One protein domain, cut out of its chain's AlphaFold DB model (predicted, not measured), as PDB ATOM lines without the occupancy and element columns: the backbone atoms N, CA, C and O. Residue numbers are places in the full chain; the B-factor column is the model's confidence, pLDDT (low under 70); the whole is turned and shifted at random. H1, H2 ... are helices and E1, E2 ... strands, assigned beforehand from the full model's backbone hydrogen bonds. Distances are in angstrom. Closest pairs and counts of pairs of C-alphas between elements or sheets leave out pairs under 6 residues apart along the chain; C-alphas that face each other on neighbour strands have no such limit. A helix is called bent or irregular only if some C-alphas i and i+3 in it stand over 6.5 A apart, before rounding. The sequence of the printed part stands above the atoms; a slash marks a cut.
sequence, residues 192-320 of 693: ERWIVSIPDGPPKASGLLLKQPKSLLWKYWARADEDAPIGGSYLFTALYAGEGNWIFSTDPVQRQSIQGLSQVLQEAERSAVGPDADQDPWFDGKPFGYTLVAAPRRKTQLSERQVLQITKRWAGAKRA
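What this domain is: This is residues 192 to 320 of the 693 residues of an uncharacterized protein of Planctomycetes bacterium (UniProt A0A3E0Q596). What shape is this? A twisted sheet of five strands has the short helix H1 over one face and H3 over the other, while the long, kinked H2 packs with residues 259 to 265 on edge strand E5. What builds it? The 129 printed residues hold E1, E2, H1, E3, E4, H2, E5 and H3 in that order, class mixed; the mixed sheet runs E1 E2 E3 E4 E5. How large is it? It is compact, radius of gyration of the C-alphas 13.9 A, spanning 44 by 32 by 28 A.

Where its parts are: Where does it begin? E1, residues 192 to 196, starts at C-alpha 192 (214.987, 175.869, 228.635); E2, 205 to 211, is 20.0 A long, and H1 is 218 to 223. What follows? E3, 236 to 242, is 19.1 A and E4, 245 to 250, 17.3 A. H2, 259 to 278, 16.0 A, is irregular: C-alphas 272 and 275 are 9.5 A apart, with a kink of 120 degrees near 272. What comes last? E5 is 292 to 294; H3, 304 to 314, 15.3 A, ends at C-alpha 314 (199.626, 181.013, 227.229).

How they stand to each other: How do strands pair? Hairpin E1 and E2 has N 194 and O 207 at 2.8 A; parallel E2 and E3, N 238 and O 208 at 2.7 A. Hairpin E3 and E4 has N 239 and O 247 at 2.7 A; antiparallel E4 and E5, N 248 and O 293 at 2.7 A. Where are the helices? H1, height 9.4 A over the sheet, and H3, 9.1 A, lie on opposite faces; E2, H1, E3 form a strand-helix-strand unit, parallel neighbours joined through a helix, with a right-handed crossover. H2 touches H3 with residues 261 to 265 alone, closest C-alphas Leu 261 and Trp 314, 6.8 A, at a steep tilt of 40 degrees, opposite ways. Are helix backbones complete? Every O i to N i+4 pair is within hydrogen-bond range in H3, but 1 of 2 in H1 and 12 of 16 in H2.

The domain as a whole: Is anything missing? The printed part has no cut; the links H1 to E3 and H2 to E5 are long. Where is confidence low? Residue 231 alone is under pLDDT 70.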
ATOM      1  N   GLU A 192     215.738 176.502 229.721       94.19
ATOM      2  CA  GLU A 192     214.987 175.869 228.635       94.19
ATOM      3  C   GLU A 192     214.877 176.801 227.432       94.19
ATOM      4  O   GLU A 192     214.566 177.978 227.566       94.19
ATOM      5  N   ARG A 193     215.037 176.251 226.229       94.56
ATOM      6  CA  ARG A 193     214.762 176.970 224.982       94.56
ATOM      7  C   ARG A 193     213.444 176.504 224.399       94.56
ATOM      8  O   ARG A 193     213.144 175.302 224.406       94.56
ATOM      9  N   TRP A 194     212.678 177.441 223.867       95.50
ATOM     10  CA  TRP A 194     211.325 177.223 223.386       95.50
ATOM     11  C   TRP A 194     211.142 177.745 221.966       95.50
ATOM     12  O   TRP A 194     211.767 178.715 221.547       95.50
ATOM     13  N   ILE A 195     210.231 177.107 221.244       96.25
ATOM     14  CA  ILE A 195     209.494 177.725 220.150       96.25
ATOM     15  C   ILE A 195     208.157 178.158 220.747       96.25
ATOM     16  O   ILE A 195     207.426 177.319 221.279       96.25
ATOM     17  N   VAL A 196     207.858 179.450 220.677       95.31
ATOM     18  CA  VAL A 196     206.648 180.063 221.237       95.31
ATOM     19  C   VAL A 196     205.780 180.664 220.136       95.31
ATOM     20  O   VAL A 196     206.270 180.975 219.054       95.31
ATOM     21  N   SER A 197     204.496 180.830 220.428       94.81
ATOM     22  CA  SER A 197     203.510 181.559 219.633       94.81
ATOM     23  C   SER A 197     202.826 182.549 220.572       94.81
ATOM     24  O   SER A 197     201.876 182.193 221.267       94.81
ATOM     25  N   ILE A 198     203.357 183.768 220.636       92.44
ATOM     26  CA  ILE A 198     202.837 184.814 221.520       92.44
ATOM     27  C   ILE A 198     201.505 185.317 220.934       92.44
ATOM     28  O   ILE A 198     201.471 185.604 219.733       92.44
ATOM     29  N   PRO A 199     200.418 185.412 221.723       91.56
ATOM     30  CA  PRO A 199     199.168 186.018 221.267       91.56
ATOM     31  C   PRO A 199     199.403 187.404 220.656       91.56
ATOM     32  O   PRO A 199     200.194 188.184 221.182       91.56
ATOM     33  N   ASP A 200     198.748 187.680 219.528       88.12
ATOM     34  CA  ASP A 200     198.895 188.920 218.746       88.12
ATOM     35  C   ASP A 200     200.327 189.224 218.262       88.12
ATOM     36  O   ASP A 200     200.616 190.341 217.835       88.12
ATOM     37  N   GLY A 201     201.225 188.234 218.313       87.75
ATOM     38  CA  GLY A 201     202.602 188.324 217.843       87.75
ATOM     39  C   GLY A 201     202.914 187.412 216.656       87.75
ATOM     40  O   GLY A 201     202.009 186.905 215.986       87.75
ATOM     41  N   PRO A 202     204.206 187.190 216.350       87.75
ATOM     42  CA  PRO A 202     204.591 186.315 215.253       87.75
ATOM     43  C   PRO A 202     204.124 184.869 215.504       87.75
ATOM     44  O   PRO A 202     204.172 184.384 216.638       87.75
ATOM     45  N   PRO A 203     203.744 184.127 214.443       87.56
ATOM     46  CA  PRO A 203     203.193 182.774 214.571       87.56
ATOM     47  C   PRO A 203     204.186 181.774 215.176       87.56
ATOM     48  O   PRO A 203     203.788 180.729 215.691       87.56
ATOM     49  N   LYS A 204     205.488 182.065 215.078       92.19
ATOM     50  CA  LYS A 204     206.554 181.363 215.786       92.19
ATOM     51  C   LYS A 204     207.672 182.338 216.132       92.19
ATOM     52  O   LYS A 204     208.091 183.107 215.272       92.19
ATOM     53  N   ALA A 205     208.204 182.227 217.341       93.56
ATOM     54  CA  ALA A 205     209.409 182.921 217.770       93.56
ATOM     55  C   ALA A 205     210.229 182.071 218.747       93.56
ATOM     56  O   ALA A 205     209.757 181.053 219.264       93.56
ATOM     57  N   SER A 206     211.463 182.495 218.994       95.00
ATOM     58  CA  SER A 206     212.338 181.902 220.003       95.00
ATOM     59  C   SER A 206     211.952 182.379 221.402       95.00
ATOM     60  O   SER A 206     211.812 183.579 221.640       95.00
ATOM     61  N   GLY A 207     211.807 181.435 222.329       95.56
ATOM     62  CA  GLY A 207     211.629 181.694 223.754       95.56
ATOM     63  C   GLY A 207     212.793 181.147 224.583       95.56
ATOM     64  O   GLY A 207     213.359 180.112 224.228       95.56
ATOM     65  N   LEU A 208     213.135 181.808 225.686       96.62
ATOM     66  CA  LEU A 208     214.198 181.391 226.601       96.62
ATOM     67  C   LEU A 208     213.725 181.458 228.049       96.62
ATOM     68  O   LEU A 208     213.274 182.501 228.499       96.62
ATOM     69  N   LEU A 209     213.878 180.364 228.785       96.56
ATOM     70  CA  LEU A 209     213.802 180.333 230.239       96.56
ATOM     71  C   LEU A 209     215.212 180.322 230.812       96.56
ATOM     72  O   LEU A 209     215.942 179.362 230.572       96.56
ATOM     73  N   LEU A 210     215.540 181.318 231.624       94.81
ATOM     74  CA  LEU A 210     216.735 181.342 232.459       94.81
ATOM     75  C   LEU A 210     216.345 181.123 233.922       94.81
ATOM     76  O   LEU A 210     215.384 181.713 234.421       94.81
ATOM     77  N   LYS A 211     217.099 180.266 234.612       91.69
ATOM     78  CA  LYS A 211     216.921 179.969 236.036       91.69
ATOM     79  C   LYS A 211     218.141 180.468 236.790       91.69
ATOM     80  O   LYS A 211     219.218 179.920 236.590       91.69
ATOM     81  N   GLN A 212     217.944 181.493 237.615       88.81
ATOM     82  CA  GLN A 212     218.976 182.160 238.409       88.81
ATOM     83  C   GLN A 212     220.240 182.418 237.571       88.81
ATOM     84  O   GLN A 212     221.298 181.859 237.874       88.81
ATOM     85  N   PRO A 213     220.117 183.166 236.452       87.38
ATOM     86  CA  PRO A 213     221.249 183.407 235.578       87.38
ATOM     87  C   PRO A 213     222.317 184.196 236.319       87.38
ATOM     88  O   PRO A 213     222.007 185.073 237.128       87.38
ATOM     89  N   LYS A 214     223.568 183.869 236.015       86.94
ATOM     90  CA  LYS A 214     224.736 184.553 236.565       86.94
ATOM     91  C   LYS A 214     225.238 185.664 235.647       86.94
ATOM     92  O   LYS A 214     225.875 186.594 236.123       86.94
ATOM     93  N   SER A 215     224.956 185.577 234.346       88.56
ATOM     94  CA  SER A 215     225.299 186.632 233.397       88.56
ATOM     95  C   SER A 215     224.591 187.929 233.781       88.56
ATOM     96  O   SER A 215     223.377 187.946 233.976       88.56
ATOM     97  N   LEU A 216     225.338 189.028 233.856       89.94
ATOM     98  CA  LEU A 216     224.809 190.370 234.092       89.94
ATOM     99  C   LEU A 216     224.260 190.989 232.801       89.94
ATOM    100  O   LEU A 216     223.344 191.812 232.847       89.94
ATOM    101  N   LEU A 217     224.789 190.580 231.642       90.62
ATOM    102  CA  LEU A 217     224.413 191.114 230.330       90.62
ATOM    103  C   LEU A 217     223.490 190.173 229.544       90.62
ATOM    104  O   LEU A 217     223.294 190.364 228.342       90.62
ATOM    105  N   TRP A 218     222.862 189.193 230.205       91.38
ATOM    106  CA  TRP A 218     222.034 188.157 229.572       91.38
ATOM    107  C   TRP A 218     220.976 188.724 228.621       91.38
ATOM    108  O   TRP A 218     220.687 188.127 227.585       91.38
ATOM    109  N   LYS A 219     220.406 189.893 228.943       88.19
ATOM    110  CA  LYS A 219     219.384 190.559 228.121       88.19
ATOM    111  C   LYS A 219     219.928 191.019 226.770       88.19
ATOM    112  O   LYS A 219     219.189 191.028 225.791       88.19
ATOM    113  N   TYR A 220     221.208 191.381 226.706       89.31
ATOM    114  CA  TYR A 220     221.887 191.749 225.468       89.31
ATOM    115  C   TYR A 220     222.243 190.513 224.662       89.31
ATOM    116  O   TYR A 220     221.931 190.453 223.473       89.31
ATOM    117  N   TRP A 221     222.790 189.493 225.322       91.25
ATOM    118  CA  TRP A 221     223.145 188.241 224.662       91.25
ATOM    119  C   TRP A 221     221.940 187.518 224.090       91.25
ATOM    120  O   TRP A 221     221.964 187.130 222.928       91.25
ATOM    121  N   ALA A 222     220.844 187.433 224.842       91.25
ATOM    122  CA  ALA A 222     219.622 186.796 224.372       91.25
ATOM    123  C   ALA A 222     219.024 187.475 223.136       91.25
ATOM    124  O   ALA A 222     218.388 186.813 222.319       91.25
ATOM    125  N   ARG A 223     219.236 188.781 222.959       86.56
ATOM    126  CA  ARG A 223     218.696 189.534 221.819       86.56
ATOM    127  C   ARG A 223     219.579 189.488 220.573       86.56
ATOM    128  O   ARG A 223     219.142 189.950 219.526       86.56
ATOM    129  N   ALA A 224     220.779 188.930 220.682       86.38
ATOM    130  CA  ALA A 224     221.722 188.758 219.580       86.38
ATOM    131  C   ALA A 224     222.244 187.310 219.491       86.38
ATOM    132  O   ALA A 224     223.320 187.066 218.947       86.38
ATOM    133  N   ASP A 225     221.517 186.346 220.066       89.69
ATOM    134  CA  ASP A 225     221.934 184.948 220.072       89.69
ATOM    135  C   ASP A 225     221.611 184.259 218.737       89.69
ATOM    136  O   ASP A 225     220.478 183.852 218.475       89.69
ATOM    137  N   GLU A 226     222.641 184.052 217.918       87.56
ATOM    138  CA  GLU A 226     222.544 183.310 216.657       87.56
ATOM    139  C   GLU A 226     222.078 181.851 216.825       87.56
ATOM    140  O   GLU A 226     221.501 181.285 215.894       87.56
ATOM    141  N   ASP A 227     222.244 181.251 218.011       87.75
ATOM    142  CA  ASP A 227     221.775 179.892 218.317       87.75
ATOM    143  C   ASP A 227     220.291 179.834 218.730       87.75
ATOM    144  O   ASP A 227     219.773 178.754 219.069       87.75
ATOM    145  N   ALA A 228     219.590 180.973 218.730       89.94
ATOM    146  CA  ALA A 228     218.162 181.018 219.003       89.94
ATOM    147  C   ALA A 228     217.389 180.130 217.997       89.94
ATOM    148  O   ALA A 228     217.658 180.172 216.794       89.94
ATOM    149  N   PRO A 229     216.406 179.317 218.446       89.00
ATOM    150  CA  PRO A 229     215.745 178.316 217.597       89.00
ATOM    151  C   PRO A 229     215.150 178.846 216.287       89.00
ATOM    152  O   PRO A 229     215.084 178.124 215.292       89.00
ATOM    153  N   ILE A 230     214.657 180.079 216.311       85.69
ATOM    154  CA  ILE A 230     214.032 180.786 215.201       85.69
ATOM    155  C   ILE A 230     214.630 182.191 215.172       85.69
ATOM    156  O   ILE A 230     214.117 183.091 215.829       85.69
ATOM    157  N   GLY A 231     215.723 182.323 214.414       69.38
ATOM    158  CA  GLY A 231     216.334 183.579 213.983       69.38
ATOM    159  C   GLY A 231     216.923 184.444 215.095       69.38
ATOM    160  O   GLY A 231     216.179 185.185 215.712       69.38
ATOM    161  N   GLY A 232     218.250 184.410 215.262       75.31
ATOM    162  CA  GLY A 232     219.120 185.487 215.778       75.31
ATOM    163  C   GLY A 232     218.868 186.097 217.166       75.31
ATOM    164  O   GLY A 232     219.716 186.848 217.639       75.31
ATOM    165  N   SER A 233     217.725 185.846 217.804       88.44
ATOM    166  CA  SER A 233     217.332 186.432 219.080       88.44
ATOM    167  C   SER A 233     216.202 185.645 219.746       88.44
ATOM    168  O   SER A 233     215.396 184.972 219.096       88.44
ATOM    169  N   TYR A 234     216.112 185.746 221.070       91.88
ATOM    170  CA  TYR A 234     214.961 185.301 221.848       91.88
ATOM    171  C   TYR A 234     213.971 186.450 222.010       91.88
ATOM    172  O   TYR A 234     214.162 187.330 222.845       91.88
ATOM    173  N   LEU A 235     212.882 186.410 221.237       91.94
ATOM    174  CA  LEU A 235     211.796 187.380 221.366       91.94
ATOM    175  C   LEU A 235     211.148 187.328 222.748       91.94
ATOM    176  O   LEU A 235     210.762 188.371 223.249       91.94
ATOM    177  N   PHE A 236     210.985 186.142 223.342       94.88
ATOM    178  CA  PHE A 236     210.338 185.972 224.646       94.88
ATOM    179  C   PHE A 236     211.310 185.404 225.672       94.88
ATOM    180  O   PHE A 236     211.867 184.326 225.474       94.88
ATOM    181  N   THR A 237     211.473 186.077 226.801       95.94
ATOM    182  CA  THR A 237     212.324 185.613 227.900       95.94
ATOM    183  C   THR A 237     211.507 185.433 229.170       95.94
ATOM    184  O   THR A 237     210.717 186.303 229.528       95.94
ATOM    185  N   ALA A 238     211.722 184.319 229.858       96.94
ATOM    186  CA  ALA A 238     211.243 184.027 231.195       96.94
ATOM    187  C   ALA A 238     212.457 183.895 232.117       96.94
ATOM    188  O   ALA A 238     213.378 183.132 231.841       96.94
ATOM    189  N   LEU A 239     212.452 184.625 233.217       95.75
ATOM    190  CA  LEU A 239     213.513 184.653 234.202       95.75
ATOM    191  C   LEU A 239     212.940 184.213 235.541       95.75
ATOM    192  O   LEU A 239     211.989 184.819 236.033       95.75
ATOM    193  N   TYR A 240     213.540 183.189 236.134       94.44
ATOM    194  CA  TYR A 240     213.246 182.767 237.497       94.44
ATOM    195  C   TYR A 240     214.426 183.096 238.402       94.44
ATOM    196  O   TYR A 240     215.462 182.445 238.301       94.44
ATOM    197  N   ALA A 241     214.285 184.083 239.286       83.19
ATOM    198  CA  ALA A 241     215.350 184.477 240.216       83.19
ATOM    199  C   ALA A 241     215.349 183.655 241.524       83.19
ATOM    200  O   ALA A 241     216.238 183.814 242.357       83.19
ATOM    201  N   GLY A 242     214.396 182.732 241.693       88.06
ATOM    202  CA  GLY A 242     214.222 181.936 242.912       88.06
ATOM    203  C   GLY A 242     213.112 182.473 243.817       88.06
ATOM    204  O   GLY A 242     212.683 183.615 243.679       88.06
ATOM    205  N   GLU A 243     212.626 181.629 244.732       87.69
ATOM    206  CA  GLU A 243     211.654 181.994 245.781       87.69
ATOM    207  C   GLU A 243     210.375 182.690 245.275       87.69
ATOM    208  O   GLU A 243     209.853 183.590 245.922       87.69
ATOM    209  N   GLY A 244     209.867 182.315 244.098       89.31
ATOM    210  CA  GLY A 244     208.677 182.959 243.522       89.31
ATOM    211  C   GLY A 244     208.942 184.316 242.852       89.31
ATOM    212  O   GLY A 244     207.999 184.998 242.462       89.31
ATOM    213  N   ASN A 245     210.202 184.711 242.651       91.88
ATOM    214  CA  ASN A 245     210.543 185.869 241.826       91.88
ATOM    215  C   ASN A 245     210.606 185.487 240.345       91.88
ATOM    216  O   ASN A 245     211.476 184.720 239.918       91.88
ATOM    217  N   TRP A 246     209.703 186.072 239.560       96.50
ATOM    218  CA  TRP A 246     209.608 185.875 238.119       96.50
ATOM    219  C   TRP A 246     209.631 187.194 237.369       96.50
ATOM    220  O   TRP A 246     208.999 188.161 237.790       96.50
ATOM    221  N   ILE A 247     210.297 187.193 236.218       95.62
ATOM    222  CA  ILE A 247     210.225 188.272 235.236       95.62
ATOM    223  C   ILE A 247     210.012 187.646 233.859       95.62
ATOM    224  O   ILE A 247     210.741 186.747 233.452       95.62
ATOM    225  N   PHE A 248     209.018 188.123 233.126       95.94
ATOM    226  CA  PHE A 248     208.783 187.796 231.728       95.94
ATOM    227  C   PHE A 248     208.964 189.057 230.909       95.94
ATOM    228  O   PHE A 248     208.492 190.117 231.301       95.94
ATOM    229  N   SER A 249     209.630 188.958 229.771       93.88
ATOM    230  CA  SER A 249     209.844 190.111 228.907       93.88
ATOM    231  C   SER A 249     209.844 189.707 227.446       93.88
ATOM    232  O   SER A 249     210.165 188.564 227.108       93.88
ATOM    233  N   THR A 250     209.477 190.650 226.589       91.00
ATOM    234  CA  THR A 250     209.718 190.583 225.153       91.00
ATOM    235  C   THR A 250     210.807 191.554 224.725       91.00
ATOM    236  O   THR A 250     211.147 192.485 225.452       91.00
ATOM    237  N   ASP A 251     211.371 191.344 223.535       82.44
ATOM    238  CA  ASP A 251     212.255 192.330 222.912       82.44
ATOM    239  C   ASP A 251     211.534 193.697 222.801       82.44
ATOM    240  O   ASP A 251     210.554 193.814 222.050       82.44
ATOM    241  N   PRO A 252     211.996 194.739 223.525       75.62
ATOM    242  CA  PRO A 252     211.341 196.042 223.542       75.62
ATOM    243  C   PRO A 252     211.383 196.741 222.180       75.62
ATOM    244  O   PRO A 252     210.540 197.599 221.918       75.62
ATOM    245  N   VAL A 253     212.294 196.350 221.278       80.12
ATOM    246  CA  VAL A 253     212.328 196.857 219.896       80.12
ATOM    247  C   VAL A 253     211.087 196.406 219.126       80.12
ATOM    248  O   VAL A 253     210.497 197.190 218.384       80.12
ATOM    249  N   GLN A 254     210.648 195.162 219.334       81.62
ATOM    250  CA  GLN A 254     209.482 194.598 218.651       81.62
ATOM    251  C   GLN A 254     208.156 195.023 219.291       81.62
ATOM    252  O   GLN A 254     207.105 194.847 218.679       81.62
ATOM    253  N   ARG A 255     208.195 195.594 220.507       84.19
ATOM    254  CA  ARG A 255     207.028 196.105 221.251       84.19
ATOM    255  C   ARG A 255     205.881 195.093 221.367       84.19
ATOM    256  O   ARG A 255     204.709 195.465 221.386       84.19
ATOM    257  N   GLN A 256     206.216 193.807 221.450       91.19
ATOM    258  CA  GLN A 256     205.222 192.750 221.578       91.19
ATOM    259  C   GLN A 256     204.608 192.781 222.978       91.19
ATOM    260  O   GLN A 256     205.288 192.467 223.956       91.19
ATOM    261  N   SER A 257     203.319 193.104 223.070       93.94
ATOM    262  CA  SER A 257     202.604 193.086 224.347       93.94
ATOM    263  C   SER A 257     202.498 191.665 224.899       93.94
ATOM    264  O   SER A 257     202.170 190.717 224.180       93.94
ATOM    265  N   ILE A 258     202.741 191.547 226.200       95.69
ATOM    266  CA  ILE A 258     202.523 190.353 227.013       95.69
ATOM    267  C   ILE A 258     201.570 190.640 228.182       95.69
ATOM    268  O   ILE A 258     201.512 189.866 229.132       95.69
ATOM    269  N   GLN A 259     200.765 191.708 228.104       96.12
ATOM    270  CA  GLN A 259     199.755 192.036 229.124       96.12
ATOM    271  C   GLN A 259     198.786 190.872 229.379       96.12
ATOM    272  O   GLN A 259     198.370 190.623 230.506       96.12
ATOM    273  N   GLY A 260     198.442 190.108 228.337       96.81
ATOM    274  CA  GLY A 260     197.603 188.921 228.497       96.81
ATOM    275  C   GLY A 260     198.210 187.884 229.451       96.81
ATOM    276  O   GLY A 260     197.464 187.178 230.124       96.81
ATOM    277  N   LEU A 261     199.545 187.811 229.553       97.75
ATOM    278  CA  LEU A 261     200.233 186.923 230.488       97.75
ATOM    279  C   LEU A 261     200.052 187.384 231.942       97.75
ATOM    280  O   LEU A 261     199.778 186.548 232.800       97.75
ATOM    281  N   SER A 262     200.157 188.690 232.228       97.25
ATOM    282  CA  SER A 262     199.936 189.191 233.594       97.25
ATOM    283  C   SER A 262     198.504 188.946 234.055       97.25
ATOM    284  O   SER A 262     198.299 188.542 235.192       97.25
ATOM    285  N   GLN A 263     197.518 189.093 233.166       97.38
ATOM    286  CA  GLN A 263     196.109 188.839 233.484       97.38
ATOM    287  C   GLN A 263     195.856 187.378 233.879       97.38
ATOM    288  O   GLN A 263     195.200 187.118 234.887       97.38
ATOM    289  N   VAL A 264     196.395 186.413 233.121       97.94
ATOM    290  CA  VAL A 264     196.211 184.986 233.444       97.94
ATOM    291  C   VAL A 264     196.998 184.556 234.683       97.94
ATOM    292  O   VAL A 264     196.529 183.689 235.420       97.94
ATOM    293  N   LEU A 265     198.168 185.153 234.935       98.06
ATOM    294  CA  LEU A 265     198.939 184.913 236.157       98.06
ATOM    295  C   LEU A 265     198.242 185.515 237.381       98.06
ATOM    296  O   LEU A 265     198.114 184.827 238.389       98.06
ATOM    297  N   GLN A 266     197.710 186.735 237.272       97.69
ATOM    298  CA  GLN A 266     196.952 187.385 238.342       97.69
ATOM    299  C   GLN A 266     195.698 186.590 238.713       97.69
ATOM    300  O   GLN A 266     195.402 186.423 239.891       97.69
ATOM    301  N   GLU A 267     194.970 186.059 237.731       97.06
ATOM    302  CA  GLU A 267     193.787 185.237 238.004       97.06
ATOM    303  C   GLU A 267     194.145 183.921 238.714       97.06
ATOM    304  O   GLU A 267     193.440 183.472 239.623       97.06
ATOM    305  N   ALA A 268     195.277 183.318 238.344       96.94
ATOM    306  CA  ALA A 268     195.797 182.154 239.048       96.94
ATOM    307  C   ALA A 268     196.239 182.501 240.479       96.94
ATOM    308  O   ALA A 268     195.954 181.732 241.396       96.94
ATOM    309  N   GLU A 269     196.876 183.657 240.681       96.62
ATOM    310  CA  GLU A 269     197.265 184.164 242.002       96.62
ATOM    311  C   GLU A 269     196.030 184.357 242.890       96.62
ATOM    312  O   GLU A 269     195.953 183.773 243.968       96.62
ATOM    313  N   ARG A 270     195.000 185.065 242.402       95.81
ATOM    314  CA  ARG A 270     193.712 185.225 243.104       95.81
ATOM    315  C   ARG A 270     193.083 183.892 243.479       95.81
ATOM    316  O   ARG A 270     192.533 183.756 244.566       95.81
ATOM    317  N   SER A 271     193.174 182.898 242.598       94.38
ATOM    318  CA  SER A 271     192.651 181.557 242.874       94.38
ATOM    319  C   SER A 271     193.417 180.840 243.995       94.38
ATOM    320  O   SER A 271     192.849 179.970 244.654       94.38
ATOM    321  N   ALA A 272     194.692 181.178 244.210       90.62
ATOM    322  CA  ALA A 272     195.554 180.555 245.213       90.62
ATOM    323  C   ALA A 272     195.515 181.264 246.579       90.62
ATOM    324  O   ALA A 272     195.483 180.590 247.606       90.62
ATOM    325  N   VAL A 273     195.508 182.601 246.598       88.50
ATOM    326  CA  VAL A 273     195.598 183.424 247.826       88.50
ATOM    327  C   VAL A 273     194.361 184.281 248.110       88.50
ATOM    328  O   VAL A 273     194.285 184.927 249.153       88.50
ATOM    329  N   GLY A 274     193.348 184.258 247.244       88.88
ATOM    330  CA  GLY A 274     192.114 185.015 247.434       88.88
ATOM    331  C   GLY A 274     192.268 186.515 247.129       88.88
ATOM    332  O   GLY A 274     193.149 186.905 246.361       88.88
ATOM    333  N   PRO A 275     191.400 187.377 247.696       84.94
ATOM    334  CA  PRO A 275     191.341 188.803 247.354       84.94
ATOM    335  C   PRO A 275     192.592 189.598 247.760       84.94
ATOM    336  O   PRO A 275     192.824 190.680 247.227       84.94
ATOM    337  N   ASP A 276     193.431 189.065 248.654       85.50
ATOM    338  CA  ASP A 276     194.697 189.700 249.040       85.50
ATOM    339  C   ASP A 276     195.677 189.829 247.858       85.50
ATOM    340  O   ASP A 276     196.530 190.717 247.867       85.50
ATOM    341  N   ALA A 277     195.513 189.019 246.803       88.69
ATOM    342  CA  ALA A 277     196.297 189.117 245.568       88.69
ATOM    343  C   ALA A 277     196.148 190.468 244.849       88.69
ATOM    344  O   ALA A 277     197.038 190.860 244.098       88.69
ATOM    345  N   ASP A 278     195.033 191.179 245.037       90.94
ATOM    346  CA  ASP A 278     194.801 192.469 244.373       90.94
ATOM    347  C   ASP A 278     195.510 193.637 245.082       90.94
ATOM    348  O   ASP A 278     195.630 194.718 244.507       90.94
ATOM    349  N   GLN A 279     196.019 193.431 246.304       88.81
ATOM    350  CA  GLN A 279     196.817 194.434 247.025       88.81
ATOM    351  C   GLN A 279     198.271 194.494 246.537       88.81
ATOM    352  O   GLN A 279     198.935 195.515 246.701       88.81
ATOM    353  N   ASP A 280     198.767 193.402 245.956       89.00
ATOM    354  CA  ASP A 280     200.115 193.285 245.400       89.00
ATOM    355  C   ASP A 280     200.049 192.465 244.103       89.00
ATOM    356  O   ASP A 280     200.398 191.283 244.087       89.00
ATOM    357  N   PRO A 281     199.492 193.046 243.026       94.25
ATOM    358  CA  PRO A 281     199.241 192.310 241.800       94.25
ATOM    359  C   PRO A 281     200.535 192.034 241.030       94.25
ATOM    360  O   PRO A 281     201.535 192.745 241.158       94.25
ATOM    361  N   TRP A 282     200.481 191.045 240.138       95.75
ATOM    362  CA  TRP A 282     201.476 190.880 239.085       95.75
ATOM    363  C   TRP A 282     201.636 192.191 238.311       95.75
ATOM    364  O   TRP A 282     200.665 192.758 237.802       95.75
ATOM    365  N   PHE A 283     202.874 192.668 238.200       93.75
ATOM    366  CA  PHE A 283     203.177 193.885 237.462       93.75
ATOM    367  C   PHE A 283     202.898 193.664 235.974       93.75
ATOM    368  O   PHE A 283     203.426 192.727 235.377       93.75
ATOM    369  N   ASP A 284     202.073 194.519 235.368       92.06
ATOM    370  CA  ASP A 284     201.586 194.347 233.994       92.06
ATOM    371  C   ASP A 284     202.489 194.975 232.922       92.06
ATOM    372  O   ASP A 284     202.237 194.812 231.728       92.06
ATOM    373  N   GLY A 285     203.516 195.717 233.344       88.50
ATOM    374  CA  GLY A 285     204.450 196.381 232.445       88.50
ATOM    375  C   GLY A 285     203.890 197.578 231.704       88.50
ATOM    376  O   GLY A 285     204.506 197.971 230.715       88.50
ATOM    377  N   LYS A 286     202.777 198.187 232.131       88.38
ATOM    378  CA  LYS A 286     202.218 199.383 231.474       88.38
ATOM    379  C   LYS A 286     203.266 200.477 231.186       88.38
ATOM    380  O   LYS A 286     203.300 200.939 230.044       88.38
ATOM    381  N   PRO A 287     204.177 200.841 232.115       81.44
ATOM    382  CA  PRO A 287     205.241 201.811 231.822       81.44
ATOM    383  C   PRO A 287     206.197 201.358 230.706       81.44
ATOM    384  O   PRO A 287     206.777 202.179 230.007       81.44
ATOM    385  N   PHE A 288     206.340 200.047 230.497       81.25
ATOM    386  CA  PHE A 288     207.171 199.412 229.470       81.25
ATOM    387  C   PHE A 288     206.381 199.056 228.201       81.25
ATOM    388  O   PHE A 288     206.790 198.179 227.440       81.25
ATOM    389  N   GLY A 289     205.222 199.685 227.972       86.25
ATOM    390  CA  GLY A 289     204.372 199.370 226.822       86.25
ATOM    391  C   GLY A 289     203.891 197.917 226.825       86.25
ATOM    392  O   GLY A 289     203.725 197.326 225.763       86.25
ATOM    393  N   TYR A 290     203.713 197.338 228.017       91.69
ATOM    394  CA  TYR A 290     203.289 195.956 228.241       91.69
ATOM    395  C   TYR A 290     204.270 194.879 227.750       91.69
ATOM    396  O   TYR A 290     203.874 193.736 227.540       91.69
ATOM    397  N   THR A 291     205.551 195.215 227.580       91.06
ATOM    398  CA  THR A 291     206.615 194.269 227.167       91.06
ATOM    399  C   THR A 291     207.295 193.551 228.339       91.06
ATOM    400  O   THR A 291     208.250 192.796 228.148       91.06
ATOM    401  N   LEU A 292     206.828 193.785 229.568       92.31
ATOM    402  CA  LEU A 292     207.406 193.264 230.803       92.31
ATOM    403  C   LEU A 292     206.281 192.802 231.732       92.31
ATOM    404  O   LEU A 292     205.291 193.500 231.887       92.31
ATOM    405  N   VAL A 293     206.434 191.653 232.374       96.12
ATOM    406  CA  VAL A 293     205.567 191.193 233.463       96.12
ATOM    407  C   VAL A 293     206.464 190.729 234.593       96.12
ATOM    408  O   VAL A 293     207.409 189.988 234.345       96.12
ATOM    409  N   ALA A 294     206.194 191.145 235.823       95.25
ATOM    410  CA  ALA A 294     206.986 190.732 236.979       95.25
ATOM    411  C   ALA A 294     206.092 190.226 238.109       95.25
ATOM    412  O   ALA A 294     204.933 190.630 238.221       95.25
ATOM    413  N   ALA A 295     206.638 189.324 238.922       95.69
ATOM    414  CA  ALA A 295     205.965 188.806 240.104       95.69
ATOM    415  C   ALA A 295     205.569 189.937 241.077       95.69
ATOM    416  O   ALA A 295     206.206 190.997 241.070       95.69
ATOM    417  N   PRO A 296     204.552 189.706 241.926       92.50
ATOM    418  CA  PRO A 296     204.231 190.565 243.065       92.50
ATOM    419  C   PRO A 296     205.459 190.936 243.903       92.50
ATOM    420  O   PRO A 296     206.415 190.161 243.994       92.50
ATOM    421  N   ARG A 297     205.428 192.085 244.589       86.12
ATOM    422  CA  ARG A 297     206.537 192.551 245.447       86.12
ATOM    423  C   ARG A 297     206.818 191.587 246.600       86.12
ATOM    424  O   ARG A 297     207.967 191.407 246.995       86.12
ATOM    425  N   ARG A 298     205.774 190.948 247.126       87.62
ATOM    426  CA  ARG A 298     205.818 189.896 248.152       87.62
ATOM    427  C   ARG A 298     206.128 188.513 247.577       87.62
ATOM    428  O   ARG A 298     206.100 187.546 248.333       87.62
ATOM    429  N   LYS A 299     206.509 188.449 246.294       92.88
ATOM    430  CA  LYS A 299     206.766 187.238 245.504       92.88
ATOM    431  C   LYS A 299     205.470 186.454 245.252       92.88
ATOM    432  O   LYS A 299     204.513 186.552 246.017       92.88
ATOM    433  N   THR A 300     205.400 185.707 244.147       94.50
ATOM    434  CA  THR A 300     204.205 184.886 243.871       94.50
ATOM    435  C   THR A 300     204.140 183.691 244.817       94.50
ATOM    436  O   THR A 300     205.160 183.068 245.114       94.50
ATOM    437  N   GLN A 301     202.928 183.347 245.248       93.81
ATOM    438  CA  GLN A 301     202.652 182.143 246.031       93.81
ATOM    439  C   GLN A 301     202.333 180.934 245.144       93.81
ATOM    440  O   GLN A 301     202.171 179.812 245.631       93.81
ATOM    441  N   LEU A 302     202.268 181.133 243.825       95.00
ATOM    442  CA  LEU A 302     202.218 180.047 242.861       95.00
ATOM    443  C   LEU A 302     203.565 179.320 242.834       95.00
ATOM    444  O   LEU A 302     204.633 179.924 242.735       95.00
ATOM    445  N   SER A 303     203.522 177.988 242.838       95.19
ATOM    446  CA  SER A 303     204.732 177.185 242.655       95.19
ATOM    447  C   SER A 303     205.368 177.440 241.283       95.19
ATOM    448  O   SER A 303     204.671 177.693 240.295       95.19
ATOM    449  N   GLU A 304     206.691 177.258 241.181       93.56
ATOM    450  CA  GLU A 304     207.431 177.315 239.906       93.56
ATOM    451  C   GLU A 304     206.726 176.507 238.802       93.56
ATOM    452  O   GLU A 304     206.581 176.962 237.666       93.56
ATOM    453  N   ARG A 305     206.235 175.310 239.146       94.75
ATOM    454  CA  ARG A 305     205.533 174.433 238.209       94.75
ATOM    455  C   ARG A 305     204.227 175.047 237.704       94.75
ATOM    456  O   ARG A 305     203.935 174.903 236.519       94.75
ATOM    457  N   GLN A 306     203.447 175.698 238.568       96.88
ATOM    458  CA  GLN A 306     202.195 176.357 238.180       96.88
ATOM    459  C   GLN A 306     202.467 177.533 237.245       96.88
ATOM    460  O   GLN A 306     201.882 177.581 236.162       96.88
ATOM    461  N   VAL A 307     203.404 178.415 237.609       97.25
ATOM    462  CA  VAL A 307     203.795 179.562 236.776       97.25
ATOM    463  C   VAL A 307     204.261 179.085 235.400       97.25
ATOM    464  O   VAL A 307     203.730 179.519 234.380       97.25
ATOM    465  N   LEU A 308     205.168 178.102 235.344       96.06
ATOM    466  CA  LEU A 308     205.642 177.549 234.073       96.06
ATOM    467  C   LEU A 308     204.526 176.903 233.247       96.06
ATOM    468  O   LEU A 308     204.531 177.031 232.024       96.06
ATOM    469  N   GLN A 309     203.578 176.199 233.867       97.06
ATOM    470  CA  GLN A 309     202.450 175.607 233.144       97.06
ATOM    471  C   GLN A 309     201.531 176.672 232.540       97.06
ATOM    472  O   GLN A 309     201.118 176.519 231.387       97.06
ATOM    473  N   ILE A 310     201.235 177.738 233.288       98.06
ATOM    474  CA  ILE A 310     200.423 178.866 232.817       98.06
ATOM    475  C   ILE A 310     201.139 179.564 231.663       98.06
ATOM    476  O   ILE A 310     200.576 179.662 230.574       98.06
ATOM    477  N   THR A 311     202.405 179.943 231.853       97.50
ATOM    478  CA  THR A 311     203.199 180.634 230.833       97.50
ATOM    479  C   THR A 311     203.359 179.792 229.571       97.50
ATOM    480  O   THR A 311     203.136 180.288 228.468       97.50
ATOM    481  N   LYS A 312     203.683 178.495 229.696       96.94
ATOM    482  CA  LYS A 312     203.829 177.604 228.532       96.94
ATOM    483  C   LYS A 312     202.512 177.432 227.780       96.94
ATOM    484  O   LYS A 312     202.524 177.391 226.553       96.94
ATOM    485  N   ARG A 313     201.384 177.343 228.492       97.31
ATOM    486  CA  ARG A 313     200.055 177.259 227.871       97.31
ATOM    487  C   ARG A 313     199.703 178.552 227.142       97.31
ATOM    488  O   ARG A 313     199.278 178.482 225.996       97.31
ATOM    489  N   TRP A 314     199.909 179.694 227.790       97.31
ATOM    490  CA  TRP A 314     199.626 181.013 227.229       97.31
ATOM    491  C   TRP A 314     200.472 181.300 225.979       97.31
ATOM    492  O   TRP A 314     199.930 181.694 224.952       97.31
ATOM    493  N   ALA A 315     201.776 181.012 226.026       95.56
ATOM    494  CA  ALA A 315     202.704 181.250 224.918       95.56
ATOM    495  C   ALA A 315     202.743 180.118 223.870       95.56
ATOM    496  O   ALA A 315     203.596 180.137 222.983       95.56
ATOM    497  N   GLY A 316     201.926 179.065 224.003       95.12
ATOM    498  CA  GLY A 316     202.006 177.877 223.141       95.12
ATOM    499  C   GLY A 316     203.403 177.233 223.099       95.12
ATOM    500  O   GLY A 316     203.806 176.690 222.068       95.12
ATOM    501  N   ALA A 317     204.163 177.331 224.194       94.94
ATOM    502  CA  ALA A 317     205.591 177.046 224.227       94.94
ATOM    503  C   ALA A 317     205.891 175.548 224.076       94.94
ATOM    504  O   ALA A 317     205.417 174.707 224.847       94.94
ATOM    505  N   LYS A 318     206.750 175.214 223.110       94.31
ATOM    506  CA  LYS A 318     207.266 173.858 222.872       94.31
ATOM    507  C   LYS A 318     208.777 173.853 223.025       94.31
ATOM    508  O   LYS A 318     209.449 174.733 222.499       94.31
ATOM    509  N   ARG A 319     209.329 172.853 223.715       92.50
ATOM    510  CA  ARG A 319     210.781 172.750 223.921       92.50
ATOM    511  C   ARG A 319     211.511 172.596 222.582       92.50
ATOM    512  O   ARG A 319     211.123 171.765 221.764       92.50
ATOM    513  N   ALA A 320     212.558 173.389 222.376       88.94
ATOM    514  CA  ALA A 320     213.386 173.358 221.177       88.94
ATOM    515  C   ALA A 320     214.588 172.396 221.346       88.94
ATOM    516  O   ALA A 320     215.176 172.338 222.432       88.94
TER     517      ALA A 320